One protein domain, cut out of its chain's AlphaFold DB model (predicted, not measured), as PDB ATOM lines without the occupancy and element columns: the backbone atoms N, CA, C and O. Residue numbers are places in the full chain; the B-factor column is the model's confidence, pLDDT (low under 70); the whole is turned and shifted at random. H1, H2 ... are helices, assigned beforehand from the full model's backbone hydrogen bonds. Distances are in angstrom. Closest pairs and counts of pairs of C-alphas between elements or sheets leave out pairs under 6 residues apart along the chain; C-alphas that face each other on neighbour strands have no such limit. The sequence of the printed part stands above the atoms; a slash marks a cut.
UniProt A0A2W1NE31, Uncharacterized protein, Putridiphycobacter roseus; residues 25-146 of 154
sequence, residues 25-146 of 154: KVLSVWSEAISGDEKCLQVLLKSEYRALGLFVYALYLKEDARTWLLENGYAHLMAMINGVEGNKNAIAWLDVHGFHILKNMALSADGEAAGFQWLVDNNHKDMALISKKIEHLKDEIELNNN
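AT A GLANCE: This is residues 25 to 146 of the 154 residues of an uncharacterized protein of Putridiphycobacter roseus (UniProt A0A2W1NE31). Five helices, H1, H3, H5, H7 and H9, stand in a closed ring, running the same way, and the shorter H2, H4, H6 and H8 run back along its outside. H9, the longest, closes the ring between H7 and H1, and its last residues reach beyond it. You have 122 printed residues with nine named helices, H1 to H9 in order, and no named strand: all helix. The whole is compact, with a radius of gyration of the C-alphas of 13.4 A, and spans 35 by 33 by 27 A.

HOW THE PARTS SIT: Start at H1, residues 25 to 34; H2, residues 38 to 46, touches it, closest at the C-alphas of Ala 33 and Leu 41, 4.7 A. H3, residues 50 to 59, touches H1 at a shallow tilt of 26 degrees, the same way, closest at C-alphas 34 and 56, 5.9 A. H4, residues 63 to 71, touches H3, closest at C-alphas 58 and 66, 5.2 A. H5, residues 75 to 84, touches H3, closest at C-alphas 59 and 81, 6.5 A. H6, residues 88 to 96, and H7, residues 100 to 109, form a hairpin. H8, residues 113 to 121, and H9, residues 125 to 146, form another. H9 touches H1 at a shallow tilt of 14 degrees, closest at C-alphas 31 and 130, 5.5 A. H1, H3, H5, H7 and H9 form a bundle, helices side by side. In the nine helices every O i to N i+4 pair is within hydrogen-bond range.

IN THESE COORDINATES: Find C-alpha 25 at (-37.016, -33.956, 50.031), where H1 begins. H9 runs 31.5 A from C-alpha 125 at (-36.679, -19.854, 49.584) to C-alpha 146 at (-48.043, -18.979, 20.221).

THE WHOLE: The C-alphas farthest apart, of Glu 48 and Asn 146, are 36.4 A apart. The eight links are tight, the printed part has no cut, and no printed residue is under pLDDT 70.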
ATOM      1  N   LYS A  25     -37.284 -32.972  51.094       96.12
ATOM      2  CA  LYS A  25     -37.016 -33.956  50.031       96.12
ATOM      3  C   LYS A  25     -38.181 -34.076  49.041       96.12
ATOM      4  O   LYS A  25     -37.954 -34.231  47.848       96.12
ATOM      5  N   VAL A  26     -39.415 -34.000  49.529       97.75
ATOM      6  CA  VAL A  26     -40.625 -34.057  48.699       97.75
ATOM      7  C   VAL A  26     -40.770 -32.776  47.887       97.75
ATOM      8  O   VAL A  26     -41.068 -32.856  46.699       97.75
ATOM      9  N   LEU A  27     -40.482 -31.615  48.484       97.00
ATOM     10  CA  LEU A  27     -40.455 -30.334  47.770       97.00
ATOM     11  C   LEU A  27     -39.421 -30.331  46.637       97.00
ATOM     12  O   LEU A  27     -39.713 -29.853  45.547       97.00
ATOM     13  N   SER A  28     -38.250 -30.936  46.855       97.44
ATOM     14  CA  SER A  28     -37.242 -31.119  45.804       97.44
ATOM     15  C   SER A  28     -37.750 -32.010  44.663       97.44
ATOM     16  O   SER A  28     -37.647 -31.623  43.504       97.44
ATOM     17  N   VAL A  29     -38.376 -33.156  44.967       98.38
ATOM     18  CA  VAL A  29     -38.983 -34.024  43.936       98.38
ATOM     19  C   VAL A  29     -40.094 -33.288  43.178       98.38
ATOM     20  O   VAL A  29     -40.225 -33.440  41.966       98.38
ATOM     21  N   TRP A  30     -40.886 -32.469  43.868       98.56
ATOM     22  CA  TRP A  30     -41.936 -31.665  43.251       98.56
ATOM     23  C   TRP A  30     -41.390 -30.577  42.327       98.56
ATOM     24  O   TRP A  30     -41.879 -30.448  41.208       98.56
ATOM     25  N   SER A  31     -40.333 -29.877  42.742       98.00
ATOM     26  CA  SER A  31     -39.574 -28.947  41.896       98.00
ATOM     27  C   SER A  31     -39.121 -29.609  40.590       98.00
ATOM     28  O   SER A  31     -39.349 -29.060  39.513       98.00
ATOM     29  N   GLU A  32     -38.531 -30.804  40.657       98.38
ATOM     30  CA  GLU A  32     -38.065 -31.505  39.453       98.38
ATOM     31  C   GLU A  32     -39.218 -32.008  38.577       98.38
ATOM     32  O   GLU A  32     -39.156 -31.902  37.355       98.38
ATOM     33  N   ALA A  33     -40.313 -32.474  39.184       98.56
ATOM     34  CA  ALA A  33     -41.512 -32.860  38.444       98.56
ATOM     35  C   ALA A  33     -42.148 -31.675  37.691       98.56
ATOM     36  O   ALA A  33     -42.611 -31.851  36.567       98.56
ATOM     37  N   ILE A  34     -42.159 -30.473  38.284       98.56
ATOM     38  CA  ILE A  34     -42.620 -29.241  37.618       98.56
ATOM     39  C   ILE A  34     -41.714 -28.899  36.429       98.56
ATOM     40  O   ILE A  34     -42.216 -28.502  35.385       98.56
ATOM     41  N   SER A  35     -40.400 -29.109  36.551       97.50
ATOM     42  CA  SER A  35     -39.435 -28.934  35.453       97.50
ATOM     43  C   SER A  35     -39.471 -30.044  34.389       97.50
ATOM     44  O   SER A  35     -38.591 -30.087  33.534       97.50
ATOM     45  N   GLY A  36     -40.458 -30.944  34.425       96.69
ATOM     46  CA  GLY A  36     -40.658 -31.970  33.401       96.69
ATOM     47  C   GLY A  36     -39.974 -33.314  33.671       96.69
ATOM     48  O   GLY A  36     -40.000 -34.180  32.798       96.69
ATOM     49  N   ASP A  37     -39.394 -33.547  34.857       98.31
ATOM     50  CA  ASP A  37     -38.838 -34.865  35.190       98.31
ATOM     51  C   ASP A  37     -39.960 -35.895  35.420       98.31
ATOM     52  O   ASP A  37     -40.631 -35.939  36.462       98.31
ATOM     53  N   GLU A  38     -40.142 -36.777  34.436       97.75
ATOM     54  CA  GLU A  38     -41.166 -37.822  34.471       97.75
ATOM     55  C   GLU A  38     -40.968 -38.818  35.619       97.75
ATOM     56  O   GLU A  38     -41.948 -39.313  36.179       97.75
ATOM     57  N   LYS A  39     -39.726 -39.127  36.010       98.50
ATOM     58  CA  LYS A  39     -39.465 -40.076  37.103       98.50
ATOM     59  C   LYS A  39     -39.911 -39.474  38.428       98.50
ATOM     60  O   LYS A  39     -40.593 -40.154  39.195       98.50
ATOM     61  N   CYS A  40     -39.583 -38.209  38.676       98.56
ATOM     62  CA  CYS A  40     -40.017 -37.472  39.858       98.56
ATOM     63  C   CYS A  40     -41.543 -37.343  39.902       98.56
ATOM     64  O   CYS A  40     -42.160 -37.613  40.936       98.56
ATOM     65  N   LEU A  41     -42.172 -37.046  38.763       98.62
ATOM     66  CA  LEU A  41     -43.628 -37.028  38.649       98.62
ATOM     67  C   LEU A  41     -44.249 -38.389  39.006       98.62
ATOM     68  O   LEU A  41     -45.184 -38.460  39.806       98.62
ATOM     69  N   GLN A  42     -43.710 -39.488  38.469       98.50
ATOM     70  CA  GLN A  42     -44.183 -40.839  38.781       98.50
ATOM     71  C   GLN A  42     -43.980 -41.212  40.252       98.50
ATOM     72  O   GLN A  42     -44.833 -41.896  40.825       98.50
ATOM     73  N   VAL A  43     -42.885 -40.765  40.876       98.38
ATOM     74  CA  VAL A  43     -42.652 -40.940  42.317       98.38
ATOM     75  C   VAL A  43     -43.767 -40.268  43.118       98.38
ATOM     76  O   VAL A  43     -44.367 -40.920  43.972       98.38
ATOM     77  N   LEU A  44     -44.116 -39.016  42.807       98.56
ATOM     78  CA  LEU A  44     -45.190 -38.304  43.508       98.56
ATOM     79  C   LEU A  44     -46.534 -39.012  43.341       98.56
ATOM     80  O   LEU A  44     -47.198 -39.297  44.335       98.56
ATOM     81  N   LEU A  45     -46.906 -39.364  42.106       98.31
ATOM     82  CA  LEU A  45     -48.199 -39.986  41.785       98.31
ATOM     83  C   LEU A  45     -48.437 -41.335  42.483       98.31
ATOM     84  O   LEU A  45     -49.596 -41.713  42.696       98.31
ATOM     85  N   LYS A  46     -47.358 -42.057  42.813       98.06
ATOM     86  CA  LYS A  46     -47.374 -43.364  43.492       98.06
ATOM     87  C   LYS A  46     -47.176 -43.272  45.010       98.06
ATOM     88  O   LYS A  46     -47.270 -44.292  45.684       98.06
ATOM     89  N   SER A  47     -46.893 -42.082  45.535       97.06
ATOM     90  CA  SER A  47     -46.670 -41.834  46.963       97.06
ATOM     91  C   SER A  47     -47.915 -41.264  47.653       97.06
ATOM     92  O   SER A  47     -48.921 -40.962  47.010       97.06
ATOM     93  N   GLU A  48     -47.830 -41.049  48.968       95.12
ATOM     94  CA  GLU A  48     -48.832 -40.284  49.726       95.12
ATOM     95  C   GLU A  48     -48.934 -38.813  49.274       95.12
ATOM     96  O   GLU A  48     -49.975 -38.181  49.432       95.12
ATOM     97  N   TYR A  49     -47.905 -38.296  48.593       97.00
ATOM     98  CA  TYR A  49     -47.853 -36.943  48.031       97.00
ATOM     99  C   TYR A  49     -48.456 -36.850  46.621       97.00
ATOM    100  O   TYR A  49     -48.114 -35.959  45.842       97.00
ATOM    101  N   ARG A  50     -49.386 -37.753  46.275       97.50
ATOM    102  CA  ARG A  50     -50.060 -37.806  44.965       97.50
ATOM    103  C   ARG A  50     -50.657 -36.467  44.535       97.50
ATOM    104  O   ARG A  50     -50.657 -36.165  43.343       97.50
ATOM    105  N   ALA A  51     -51.134 -35.662  45.485       97.69
ATOM    106  CA  ALA A  51     -51.667 -34.331  45.214       97.69
ATOM    107  C   ALA A  51     -50.650 -33.418  44.508       97.69
ATOM    108  O   ALA A  51     -51.040 -32.682  43.609       97.69
ATOM    109  N   LEU A  52     -49.354 -33.520  44.827       98.25
ATOM    110  CA  LEU A  52     -48.293 -32.753  44.163       98.25
ATOM    111  C   LEU A  52     -48.036 -33.228  42.728       98.25
ATOM    112  O   LEU A  52     -47.770 -32.418  41.846       98.25
ATOM    113  N   GLY A  53     -48.181 -34.527  42.455       98.38
ATOM    114  CA  GLY A  53     -48.135 -35.040  41.082       98.38
ATOM    115  C   GLY A  53     -49.349 -34.595  40.258       98.38
ATOM    116  O   GLY A  53     -49.217 -34.185  39.107       98.38
ATOM    117  N   LEU A  54     -50.543 -34.614  40.859       98.62
ATOM    118  CA  LEU A  54     -51.762 -34.116  40.213       98.62
ATOM    119  C   LEU A  54     -51.753 -32.594  40.044       98.62
ATOM    120  O   LEU A  54     -52.312 -32.107  39.068       98.62
ATOM    121  N   PHE A  55     -51.080 -31.854  40.926       98.62
ATOM    122  CA  PHE A  55     -50.817 -30.428  40.753       98.62
ATOM    123  C   PHE A  55     -50.077 -30.153  39.441       98.62
ATOM    124  O   PHE A  55     -50.511 -29.297  38.678       98.62
ATOM    125  N   VAL A  56     -49.025 -30.924  39.130       98.50
ATOM    126  CA  VAL A  56     -48.291 -30.781  37.859       98.50
ATOM    127  C   VAL A  56     -49.229 -31.003  36.672       98.50
ATOM    128  O   VAL A  56     -49.296 -30.169  35.777       98.50
ATOM    129  N   TYR A  57     -50.043 -32.064  36.678       98.50
ATOM    130  CA  TYR A  57     -51.046 -32.258  35.621       98.50
ATOM    131  C   TYR A  57     -52.098 -31.145  35.561       98.50
ATOM    132  O   TYR A  57     -52.552 -30.788  34.475       98.50
ATOM    133  N   ALA A  58     -52.488 -30.582  36.700       98.50
ATOM    134  CA  ALA A  58     -53.437 -29.484  36.744       98.50
ATOM    135  C   ALA A  58     -52.859 -28.185  36.147       98.50
ATOM    136  O   ALA A  58     -53.628 -27.471  35.500       98.50
ATOM    137  N   LEU A  59     -51.546 -27.923  36.263       97.94
ATOM    138  CA  LEU A  59     -50.864 -26.835  35.535       97.94
ATOM    139  C   LEU A  59     -50.998 -27.005  34.011       97.94
ATOM    140  O   LEU A  59     -51.282 -26.046  33.309       97.94
ATOM    141  N   TYR A  60     -50.929 -28.241  33.503       96.31
ATOM    142  CA  TYR A  60     -51.189 -28.575  32.090       96.31
ATOM    143  C   TYR A  60     -52.683 -28.659  31.723       96.31
ATOM    144  O   TYR A  60     -53.062 -29.373  30.787       96.31
ATOM    145  N   LEU A  61     -53.553 -27.985  32.480       95.44
ATOM    146  CA  LEU A  61     -55.002 -27.932  32.255       95.44
ATOM    147  C   LEU A  61     -55.689 -29.316  32.189       95.44
ATOM    148  O   LEU A  61     -56.717 -29.483  31.532       95.44
ATOM    149  N   LYS A  62     -55.144 -30.352  32.846       97.69
ATOM    150  CA  LYS A  62     -55.797 -31.671  32.873       97.69
ATOM    151  C   LYS A  62     -57.007 -31.637  33.806       97.69
ATOM    152  O   LYS A  62     -56.867 -31.713  35.026       97.69
ATOM    153  N   GLU A  63     -58.199 -31.567  33.218       97.19
ATOM    154  CA  GLU A  63     -59.484 -31.439  33.929       97.19
ATOM    155  C   GLU A  63     -59.715 -32.503  35.012       97.19
ATOM    156  O   GLU A  63     -60.196 -32.185  36.102       97.19
ATOM    157  N   ASP A  64     -59.320 -33.754  34.763       97.81
ATOM    158  CA  ASP A  64     -59.461 -34.826  35.754       97.81
ATOM    159  C   ASP A  64     -58.579 -34.578  36.988       97.81
ATOM    160  O   ASP A  64     -59.000 -34.837  38.115       97.81
ATOM    161  N   ALA A  65     -57.379 -34.014  36.803       98.44
ATOM    162  CA  ALA A  65     -56.493 -33.657  37.909       98.44
ATOM    163  C   ALA A  65     -57.038 -32.456  38.697       98.44
ATOM    164  O   ALA A  65     -57.055 -32.488  39.927       98.44
ATOM    165  N   ARG A  66     -57.560 -31.438  37.998       98.50
ATOM    166  CA  ARG A  66     -58.213 -30.270  38.617       98.50
ATOM    167  C   ARG A  66     -59.410 -30.680  39.467       98.50
ATOM    168  O   ARG A  66     -59.520 -30.293  40.629       98.50
ATOM    169  N   THR A  67     -60.275 -31.511  38.894       97.81
ATOM    170  CA  THR A  67     -61.450 -32.057  39.577       97.81
ATOM    171  C   THR A  67     -61.025 -32.855  40.802       97.81
ATOM    172  O   THR A  67     -61.545 -32.623  41.892       97.81
ATOM    173  N   TRP A  68     -60.022 -33.727  40.661       97.94
ATOM    174  CA  TRP A  68     -59.517 -34.522  41.776       97.94
ATOM    175  C   TRP A  68     -59.015 -33.647  42.931       97.94
ATOM    176  O   TRP A  68     -59.359 -33.914  44.082       97.94
ATOM    177  N   LEU A  69     -58.247 -32.585  42.655       98.00
ATOM    178  CA  LEU A  69     -57.745 -31.680  43.697       98.00
ATOM    179  C   LEU A  69     -58.890 -31.017  44.476       98.00
ATOM    180  O   LEU A  69     -58.853 -30.979  45.707       98.00
ATOM    181  N   LEU A  70     -59.930 -30.544  43.782       96.62
ATOM    182  CA  LEU A  70     -61.104 -29.943  44.423       96.62
ATOM    183  C   LEU A  70     -61.872 -30.958  45.280       96.62
ATOM    184  O   LEU A  70     -62.207 -30.664  46.428       96.62
ATOM    185  N   GLU A  71     -62.119 -32.156  44.748       96.12
ATOM    186  CA  GLU A  71     -62.890 -33.200  45.433       96.12
ATOM    187  C   GLU A  71     -62.161 -33.788  46.655       96.12
ATOM    188  O   GLU A  71     -62.814 -34.287  47.569       96.12
ATOM    189  N   ASN A  72     -60.825 -33.698  46.711       95.75
ATOM    190  CA  ASN A  72     -60.002 -34.309  47.765       95.75
ATOM    191  C   ASN A  72     -59.420 -33.303  48.778       95.75
ATOM    192  O   ASN A  72     -58.525 -33.645  49.550       95.75
ATOM    193  N   GLY A  73     -59.934 -32.069  48.815       95.50
ATOM    194  CA  GLY A  73     -59.578 -31.086  49.848       95.50
ATOM    195  C   GLY A  73     -58.324 -30.265  49.553       95.50
ATOM    196  O   GLY A  73     -57.810 -29.584  50.441       95.50
ATOM    197  N   TYR A  74     -57.867 -30.261  48.303       97.06
ATOM    198  CA  TYR A  74     -56.745 -29.454  47.822       97.06
ATOM    199  C   TYR A  74     -57.221 -28.204  47.066       97.06
ATOM    200  O   TYR A  74     -56.588 -27.744  46.116       97.06
ATOM    201  N   ALA A  75     -58.343 -27.616  47.495       96.75
ATOM    202  CA  ALA A  75     -58.886 -26.402  46.881       96.75
ATOM    203  C   ALA A  75     -57.930 -25.200  46.980       96.75
ATOM    204  O   ALA A  75     -57.920 -24.357  46.092       96.75
ATOM    205  N   HIS A  76     -57.082 -25.150  48.010       97.19
ATOM    206  CA  HIS A  76     -56.032 -24.139  48.147       97.19
ATOM    207  C   HIS A  76     -54.931 -24.295  47.077       97.19
ATOM    208  O   HIS A  76     -54.469 -23.292  46.540       97.19
ATOM    209  N   LEU A  77     -54.571 -25.529  46.689       98.06
ATOM    210  CA  LEU A  77     -53.648 -25.771  45.572       98.06
ATOM    211  C   LEU A  77     -54.275 -25.349  44.240       98.06
ATOM    212  O   LEU A  77     -53.617 -24.715  43.424       98.06
ATOM    213  N   MET A  78     -55.565 -25.625  44.038       98.38
ATOM    214  CA  MET A  78     -56.284 -25.133  42.859       98.38
ATOM    215  C   MET A  78     -56.424 -23.609  42.837       98.38
ATOM    216  O   MET A  78     -56.316 -23.007  41.775       98.38
ATOM    217  N   ALA A  79     -56.636 -22.967  43.989       98.44
ATOM    218  CA  ALA A  79     -56.643 -21.512  44.078       98.44
ATOM    219  C   ALA A  79     -55.271 -20.922  43.721       98.44
ATOM    220  O   ALA A  79     -55.213 -19.916  43.021       98.44
ATOM    221  N   MET A  80     -54.173 -21.573  44.122       98.62
ATOM    222  CA  MET A  80     -52.832 -21.198  43.669       98.62
ATOM    223  C   MET A  80     -52.709 -21.309  42.147       98.62
ATOM    224  O   MET A  80     -52.330 -20.326  41.523       98.62
ATOM    225  N   ILE A  81     -53.074 -22.453  41.552       98.62
ATOM    226  CA  ILE A  81     -53.020 -22.662  40.090       98.62
ATOM    227  C   ILE A  81     -53.811 -21.579  39.357       98.62
ATOM    228  O   ILE A  81     -53.285 -20.933  38.461       98.62
ATOM    229  N   ASN A  82     -55.044 -21.308  39.784       98.50
ATOM    230  CA  ASN A  82     -55.851 -20.247  39.184       98.50
ATOM    231  C   ASN A  82     -55.185 -18.868  39.341       98.50
ATOM    232  O   ASN A  82     -55.301 -18.025  38.459       98.50
ATOM    233  N   GLY A  83     -54.504 -18.617  40.463       98.38
ATOM    234  CA  GLY A  83     -53.733 -17.394  40.678       98.38
ATOM    235  C   GLY A  83     -52.554 -17.253  39.710       98.38
ATOM    236  O   GLY A  83     -52.352 -16.163  39.198       98.38
ATOM    237  N   VAL A  84     -51.847 -18.350  39.410       98.25
ATOM    238  CA  VAL A  84     -50.792 -18.409  38.372       98.25
ATOM    239  C   VAL A  84     -51.349 -18.096  36.978       98.25
ATOM    240  O   VAL A  84     -50.664 -17.524  36.138       98.25
ATOM    241  N   GLU A  85     -52.613 -18.441  36.737       96.44
ATOM    242  CA  GLU A  85     -53.357 -18.121  35.512       96.44
ATOM    243  C   GLU A  85     -53.937 -16.688  35.512       96.44
ATOM    244  O   GLU A  85     -54.813 -16.368  34.706       96.44
ATOM    245  N   GLY A  86     -53.511 -15.820  36.439       96.56
ATOM    246  CA  GLY A  86     -53.939 -14.420  36.524       96.56
ATOM    247  C   GLY A  86     -55.300 -14.195  37.198       96.56
ATOM    248  O   GLY A  86     -55.868 -13.096  37.145       96.56
ATOM    249  N   ASN A  87     -55.879 -15.209  37.853       98.19
ATOM    250  CA  ASN A  87     -57.176 -15.070  38.517       98.19
ATOM    251  C   ASN A  87     -57.063 -14.287  39.837       98.19
ATOM    252  O   ASN A  87     -56.820 -14.843  40.912       98.19
ATOM    253  N   LYS A  88     -57.360 -12.986  39.776       97.81
ATOM    254  CA  LYS A  88     -57.350 -12.078  40.940       97.81
ATOM    255  C   LYS A  88     -58.278 -12.511  42.079       97.81
ATOM    256  O   LYS A  88     -57.947 -12.292  43.243       97.81
ATOM    257  N   ASN A  89     -59.410 -13.153  41.778       98.12
ATOM    258  CA  ASN A  89     -60.309 -13.663  42.819       98.12
ATOM    259  C   ASN A  89     -59.680 -14.839  43.568       98.12
ATOM    260  O   ASN A  89     -59.904 -14.982  44.766       98.12
ATOM    261  N   ALA A  90     -58.876 -15.661  42.891       98.38
ATOM    262  CA  ALA A  90     -58.150 -16.748  43.532       98.38
ATOM    263  C   ALA A  90     -57.038 -16.210  44.449       98.38
ATOM    264  O   ALA A  90     -56.928 -16.656  45.588       98.38
ATOM    265  N   ILE A  91     -56.304 -15.182  44.007       98.62
ATOM    266  CA  ILE A  91     -55.331 -14.458  44.844       98.62
ATOM    267  C   ILE A  91     -56.005 -13.874  46.093       98.62
ATOM    268  O   ILE A  91     -55.524 -14.086  47.207       98.62
ATOM    269  N   ALA A  92     -57.142 -13.191  45.929       98.38
ATOM    270  CA  ALA A  92     -57.907 -12.649  47.050       98.38
ATOM    271  C   ALA A  92     -58.406 -13.759  47.990       98.38
ATOM    272  O   ALA A  92     -58.316 -13.626  49.209       98.38
ATOM    273  N   TRP A  93     -58.884 -14.878  47.438       98.19
ATOM    274  CA  TRP A  93     -59.330 -16.024  48.226       98.19
ATOM    275  C   TRP A  93     -58.194 -16.620  49.064       98.19
ATOM    276  O   TRP A  93     -58.401 -16.894  50.245       98.19
ATOM    277  N   LEU A  94     -56.996 -16.781  48.490       98.38
ATOM    278  CA  LEU A  94     -55.818 -17.253  49.224       98.38
ATOM    279  C   LEU A  94     -55.473 -16.310  50.379       98.38
ATOM    280  O   LEU A  94     -55.182 -16.774  51.479       98.38
ATOM    281  N   ASP A  95     -55.548 -15.001  50.147       97.81
ATOM    282  CA  ASP A  95     -55.198 -13.991  51.144       97.81
ATOM    283  C   ASP A  95     -56.144 -14.001  52.349       97.81
ATOM    284  O   ASP A  95     -55.701 -14.123  53.491       97.81
ATOM    285  N   VAL A  96     -57.458 -13.951  52.104       97.44
ATOM    286  CA  VAL A  96     -58.465 -13.888  53.180       97.44
ATOM    287  C   VAL A  96     -58.570 -15.187  53.987       97.44
ATOM    288  O   VAL A  96     -59.097 -15.171  55.096       97.44
ATOM    289  N   HIS A  97     -58.057 -16.303  53.458       95.81
ATOM    290  CA  HIS A  97     -57.982 -17.588  54.162       95.81
ATOM    291  C   HIS A  97     -56.593 -17.869  54.764       95.81
ATOM    292  O   HIS A  97     -56.371 -18.962  55.285       95.81
ATOM    293  N   GLY A  98     -55.662 -16.910  54.718       96.00
ATOM    294  CA  GLY A  98     -54.345 -17.024  55.355       96.00
ATOM    295  C   GLY A  98     -53.326 -17.878  54.593       96.00
ATOM    296  O   GLY A  98     -52.266 -18.205  55.126       96.00
ATOM    297  N   PHE A  99     -53.592 -18.229  53.332       97.56
ATOM    298  CA  PHE A  99     -52.670 -18.980  52.475       97.56
ATOM    299  C   PHE A  99     -51.609 -18.066  51.843       97.56
ATOM    300  O   PHE A  99     -51.407 -18.070  50.628       97.56
ATOM    301  N   HIS A 100     -50.915 -17.271  52.660       97.81
ATOM    302  CA  HIS A 100     -49.986 -16.240  52.182       97.81
ATOM    303  C   HIS A 100     -48.798 -16.817  51.400       97.81
ATOM    304  O   HIS A 100     -48.369 -16.211  50.421       97.81
ATOM    305  N   ILE A 101     -48.306 -18.006  51.762       98.25
ATOM    306  CA  ILE A 101     -47.248 -18.685  50.994       98.25
ATOM    307  C   ILE A 101     -47.747 -18.988  49.575       98.25
ATOM    308  O   ILE A 101     -47.127 -18.558  48.608       98.25
ATOM    309  N   LEU A 102     -48.908 -19.638  49.437       98.56
ATOM    310  CA  LEU A 102     -49.487 -19.964  48.128       98.56
ATOM    311  C   LEU A 102     -49.844 -18.718  47.314       98.56
ATOM    312  O   LEU A 102     -49.628 -18.702  46.107       98.56
ATOM    313  N   LYS A 103     -50.365 -17.669  47.964       98.69
ATOM    314  CA  LYS A 103     -50.632 -16.369  47.331       98.69
ATOM    315  C   LYS A 103     -49.365 -15.819  46.681       98.69
ATOM    316  O   LYS A 103     -49.386 -15.451  45.513       98.69
ATOM    317  N   ASN A 104     -48.267 -15.765  47.433       98.81
ATOM    318  CA  ASN A 104     -47.020 -15.190  46.940       98.81
ATOM    319  C   ASN A 104     -46.308 -16.103  45.937       98.81
ATOM    320  O   ASN A 104     -45.685 -15.593  45.008       98.81
ATOM    321  N   MET A 105     -46.463 -17.429  46.046       98.75
ATOM    322  CA  MET A 105     -46.040 -18.345  44.984       98.75
ATOM    323  C   MET A 105     -46.825 -18.104  43.694       98.75
ATOM    324  O   MET A 105     -46.214 -18.063  42.636       98.75
ATOM    325  N   ALA A 106     -48.148 -17.916  43.775       98.75
ATOM    326  CA  ALA A 106     -48.980 -17.632  42.610       98.75
ATOM    327  C   ALA A 106     -48.598 -16.301  41.944       98.75
ATOM    328  O   ALA A 106     -48.392 -16.279  40.740       98.75
ATOM    329  N   LEU A 107     -48.415 -15.233  42.730       98.75
ATOM    330  CA  LEU A 107     -47.927 -13.940  42.232       98.75
ATOM    331  C   LEU A 107     -46.551 -14.077  41.572       98.75
ATOM    332  O   LEU A 107     -46.366 -13.654  40.438       98.75
ATOM    333  N   SER A 108     -45.597 -14.715  42.257       98.69
ATOM    334  CA  SER A 108     -44.262 -14.935  41.703       98.69
ATOM    335  C   SER A 108     -44.308 -15.721  40.397       98.69
ATOM    336  O   SER A 108     -43.557 -15.391  39.493       98.69
ATOM    337  N   ALA A 109     -45.138 -16.762  40.317       98.56
ATOM    338  CA  ALA A 109     -45.253 -17.603  39.134       98.56
ATOM    339  C   ALA A 109     -46.032 -16.936  37.983       98.56
ATOM    340  O   ALA A 109     -45.915 -17.366  36.840       98.56
ATOM    341  N   ASP A 110     -46.798 -15.882  38.274       97.81
ATOM    342  CA  ASP A 110     -47.431 -14.997  37.288       97.81
ATOM    343  C   ASP A 110     -46.499 -13.841  36.854       97.81
ATOM    344  O   ASP A 110     -46.919 -12.924  36.157       97.81
ATOM    345  N   GLY A 111     -45.222 -13.870  37.266       96.88
ATOM    346  CA  GLY A 111     -44.204 -12.877  36.901       96.88
ATOM    347  C   GLY A 111     -44.118 -11.662  37.835       96.88
ATOM    348  O   GLY A 111     -43.296 -10.769  37.621       96.88
ATOM    349  N   GLU A 112     -44.910 -11.614  38.909       97.62
ATOM    350  CA  GLU A 112     -44.917 -10.488  39.846       97.62
ATOM    351  C   GLU A 112     -43.750 -10.585  40.841       97.62
ATOM    352  O   GLU A 112     -43.777 -11.345  41.819       97.62
ATOM    353  N   ALA A 113     -42.724  -9.749  40.640       97.31
ATOM    354  CA  ALA A 113     -41.498  -9.740  41.447       97.31
ATOM    355  C   ALA A 113     -41.749  -9.568  42.958       97.31
ATOM    356  O   ALA A 113     -41.006 -10.109  43.780       97.31
ATOM    357  N   ALA A 114     -42.818  -8.859  43.336       97.56
ATOM    358  CA  ALA A 114     -43.203  -8.672  44.732       97.56
ATOM    359  C   ALA A 114     -43.512 -10.002  45.446       97.56
ATOM    360  O   ALA A 114     -43.145 -10.165  46.609       97.56
ATOM    361  N   GLY A 115     -44.133 -10.965  44.753       98.38
ATOM    362  CA  GLY A 115     -44.419 -12.285  45.318       98.38
ATOM    363  C   GLY A 115     -43.139 -13.065  45.615       98.38
ATOM    364  O   GLY A 115     -42.986 -13.632  46.696       98.38
ATOM    365  N   PHE A 116     -42.179 -13.026  44.687       98.69
ATOM    366  CA  PHE A 116     -40.872 -13.658  44.868       98.69
ATOM    367  C   PHE A 116     -40.118 -13.048  46.055       98.69
ATOM    368  O   PHE A 116     -39.653 -13.774  46.936       98.69
ATOM    369  N   GLN A 117     -40.044 -11.715  46.109       98.62
ATOM    370  CA  GLN A 117     -39.343 -11.003  47.175       98.62
ATOM    371  C   GLN A 117     -39.957 -11.309  48.545       98.62
ATOM    372  O   GLN A 117     -39.231 -11.627  49.484       98.62
ATOM    373  N   TRP A 118     -41.290 -11.326  48.642       98.62
ATOM    374  CA  TRP A 118     -41.979 -11.696  49.875       98.62
ATOM    375  C   TRP A 118     -41.591 -13.102  50.349       98.62
ATOM    376  O   TRP A 118     -41.320 -13.293  51.534       98.62
ATOM    377  N   LEU A 119     -41.519 -14.090  49.448       98.56
ATOM    378  CA  LEU A 119     -41.118 -15.454  49.810       98.56
ATOM    379  C   LEU A 119     -39.675 -15.505  50.323       98.56
ATOM    380  O   LEU A 119     -39.405 -16.184  51.312       98.56
ATOM    381  N   VAL A 120     -38.755 -14.782  49.684       98.31
ATOM    382  CA  VAL A 120     -37.349 -14.724  50.109       98.31
ATOM    383  C   VAL A 120     -37.215 -14.061  51.482       98.31
ATOM    384  O   VAL A 120     -36.569 -14.632  52.365       98.31
ATOM    385  N   ASP A 121     -37.868 -12.917  51.684       98.44
ATOM    386  CA  ASP A 121     -37.792 -12.132  52.923       98.44
ATOM    387  C   ASP A 121     -38.436 -12.848  54.115       98.44
ATOM    388  O   ASP A 121     -38.012 -12.669  55.255       98.44
ATOM    389  N   ASN A 122     -39.421 -13.714  53.857       97.75
ATOM    390  CA  ASN A 122     -40.098 -14.523  54.875       97.75
ATOM    391  C   ASN A 122     -39.521 -15.947  54.996       97.75
ATOM    392  O   ASN A 122     -40.160 -16.836  55.550       97.75
ATOM    393  N   ASN A 123     -38.293 -16.174  54.510       96.75
ATOM    394  CA  ASN A 123     -37.557 -17.438  54.643       96.75
ATOM    395  C   ASN A 123     -38.241 -18.661  53.988       96.75
ATOM    396  O   ASN A 123     -38.071 -19.800  54.421       96.75
ATOM    397  N   HIS A 124     -38.969 -18.440  52.896       96.69
ATOM    398  CA  HIS A 124     -39.609 -19.469  52.071       96.69
ATOM    399  C   HIS A 124     -38.873 -19.662  50.734       96.69
ATOM    400  O   HIS A 124     -39.484 -19.703  49.668       96.69
ATOM    401  N   LYS A 125     -37.540 -19.782  50.781       95.81
ATOM    402  CA  LYS A 125     -36.679 -19.854  49.584       95.81
ATOM    403  C   LYS A 125     -37.007 -21.035  48.667       95.81
ATOM    404  O   LYS A 125     -37.010 -20.863  47.453       95.81
ATOM    405  N   ASP A 126     -37.350 -22.193  49.230       95.69
ATOM    406  CA  ASP A 126     -37.756 -23.364  48.440       95.69
ATOM    407  C   ASP A 126     -39.040 -23.083  47.647       95.69
ATOM    408  O   ASP A 126     -39.148 -23.436  46.476       95.69
ATOM    409  N   MET A 127     -39.988 -22.366  48.257       98.00
ATOM    410  CA  MET A 127     -41.235 -21.965  47.601       98.00
ATOM    411  C   MET A 127     -40.994 -20.909  46.522       98.00
ATOM    412  O   MET A 127     -41.634 -20.964  45.476       98.00
ATOM    413  N   ALA A 128     -40.044 -19.993  46.745       98.06
ATOM    414  CA  ALA A 128     -39.614 -19.016  45.743       98.06
ATOM    415  C   ALA A 128     -38.949 -19.692  44.530       98.06
ATOM    416  O   ALA A 128     -39.176 -19.305  43.388       98.06
ATOM    417  N   LEU A 129     -38.142 -20.732  44.758       97.69
ATOM    418  CA  LEU A 129     -37.545 -21.509  43.672       97.69
ATOM    419  C   LEU A 129     -38.615 -22.278  42.885       97.69
ATOM    420  O   LEU A 129     -38.611 -22.258  41.654       97.69
ATOM    421  N   ILE A 130     -39.545 -22.927  43.590       98.56
ATOM    422  CA  ILE A 130     -40.655 -23.652  42.967       98.56
ATOM    423  C   ILE A 130     -41.532 -22.696  42.147       98.56
ATOM    424  O   ILE A 130     -41.883 -23.036  41.020       98.56
ATOM    425  N   SER A 131     -41.851 -21.493  42.642       98.62
ATOM    426  CA  SER A 131     -42.662 -20.532  41.881       98.62
ATOM    427  C   SER A 131     -41.986 -20.082  40.585       98.62
ATOM    428  O   SER A 131     -42.655 -20.039  39.558       98.62
ATOM    429  N   LYS A 132     -40.665 -19.854  40.578       98.56
ATOM    430  CA  LYS A 132     -39.924 -19.547  39.337       98.56
ATOM    431  C   LYS A 132     -39.909 -20.718  38.349       98.56
ATOM    432  O   LYS A 132     -39.914 -20.495  37.143       98.56
ATOM    433  N   LYS A 133     -39.913 -21.966  38.829       98.56
ATOM    434  CA  LYS A 133     -40.061 -23.143  37.953       98.56
ATOM    435  C   LYS A 133     -41.458 -23.228  37.336       98.56
ATOM    436  O   LYS A 133     -41.579 -23.612  36.179       98.56
ATOM    437  N   ILE A 134     -42.497 -22.852  38.084       98.75
ATOM    438  CA  ILE A 134     -43.869 -22.782  37.563       98.75
ATOM    439  C   ILE A 134     -43.996 -21.667  36.514       98.75
ATOM    440  O   ILE A 134     -44.594 -21.910  35.472       98.75
ATOM    441  N   GLU A 135     -43.413 -20.489  36.759       98.44
ATOM    442  CA  GLU A 135     -43.342 -19.389  35.779       98.44
ATOM    443  C   GLU A 135     -42.701 -19.856  34.475       98.44
ATOM    444  O   GLU A 135     -43.301 -19.742  33.416       98.44
ATOM    445  N   HIS A 136     -41.529 -20.492  34.569       98.00
ATOM    446  CA  HIS A 136     -40.836 -21.014  33.398       98.00
ATOM    447  C   HIS A 136     -41.692 -22.019  32.616       98.00
ATOM    448  O   HIS A 136     -41.796 -21.916  31.398       98.00
ATOM    449  N   LEU A 137     -42.352 -22.954  33.310       97.12
ATOM    450  CA  LEU A 137     -43.264 -23.902  32.673       97.12
ATOM    451  C   LEU A 137     -44.438 -23.195  31.974       97.12
ATOM    452  O   LEU A 137     -44.818 -23.574  30.867       97.12
ATOM    453  N   LYS A 138     -45.038 -22.186  32.615       94.81
ATOM    454  CA  LYS A 138     -46.125 -21.392  32.030       94.81
ATOM    455  C   LYS A 138     -45.644 -20.680  30.764       94.81
ATOM    456  O   LYS A 138     -46.291 -20.823  29.728       94.81
ATOM    457  N   ASP A 139     -44.499 -20.004  30.825       94.62
ATOM    458  CA  ASP A 139     -43.896 -19.323  29.680       94.62
ATOM    459  C   ASP A 139     -43.634 -20.307  28.530       94.62
ATOM    460  O   ASP A 139     -43.960 -20.024  27.380       94.62
ATOM    461  N   GLU A 140     -43.117 -21.505  28.821       94.12
ATOM    462  CA  GLU A 140     -42.938 -22.557  27.816       94.12
ATOM    463  C   GLU A 140     -44.267 -23.002  27.191       94.12
ATOM    464  O   GLU A 140     -44.347 -23.182  25.973       94.12
ATOM    465  N   ILE A 141     -45.324 -23.194  27.988       90.56
ATOM    466  CA  ILE A 141     -46.658 -23.549  27.483       90.56
ATOM    467  C   ILE A 141     -47.197 -22.437  26.572       90.56
ATOM    468  O   ILE A 141     -47.708 -22.726  25.489       90.56
ATOM    469  N   GLU A 142     -47.069 -21.173  26.976       88.75
ATOM    470  CA  GLU A 142     -47.519 -20.017  26.197       88.75
ATOM    471  C   GLU A 142     -46.734 -19.858  24.893       88.75
ATOM    472  O   GLU A 142     -47.336 -19.696  23.831       88.75
ATOM    473  N   LEU A 143     -45.405 -19.980  24.941       89.00
ATOM    474  CA  LEU A 143     -44.545 -19.963  23.757       89.00
ATOM    475  C   LEU A 143     -44.921 -21.082  22.782       89.00
ATOM    476  O   LEU A 143     -45.080 -20.828  21.591       89.00
ATOM    477  N   ASN A 144     -45.132 -22.304  23.282       85.75
ATOM    478  CA  ASN A 144     -45.552 -23.441  22.462       85.75
ATOM    479  C   ASN A 144     -46.933 -23.238  21.817       85.75
ATOM    480  O   ASN A 144     -47.155 -23.715  20.706       85.75
ATOM    481  N   ASN A 145     -47.851 -22.548  22.498       82.44
ATOM    482  CA  ASN A 145     -49.178 -22.230  21.967       82.44
ATOM    483  C   ASN A 145     -49.139 -21.087  20.939       82.44
ATOM    484  O   ASN A 145     -49.940 -21.080  20.004       82.44
ATOM    485  N   ASN A 146     -48.220 -20.132  21.107       78.06
ATOM    486  CA  ASN A 146     -48.043 -18.979  20.221       78.06
ATOM    487  C   ASN A 146     -47.172 -19.286  18.987       78.06
ATOM    488  O   ASN A 146     -47.129 -18.480  18.054       78.06
TER     489      ASN A 146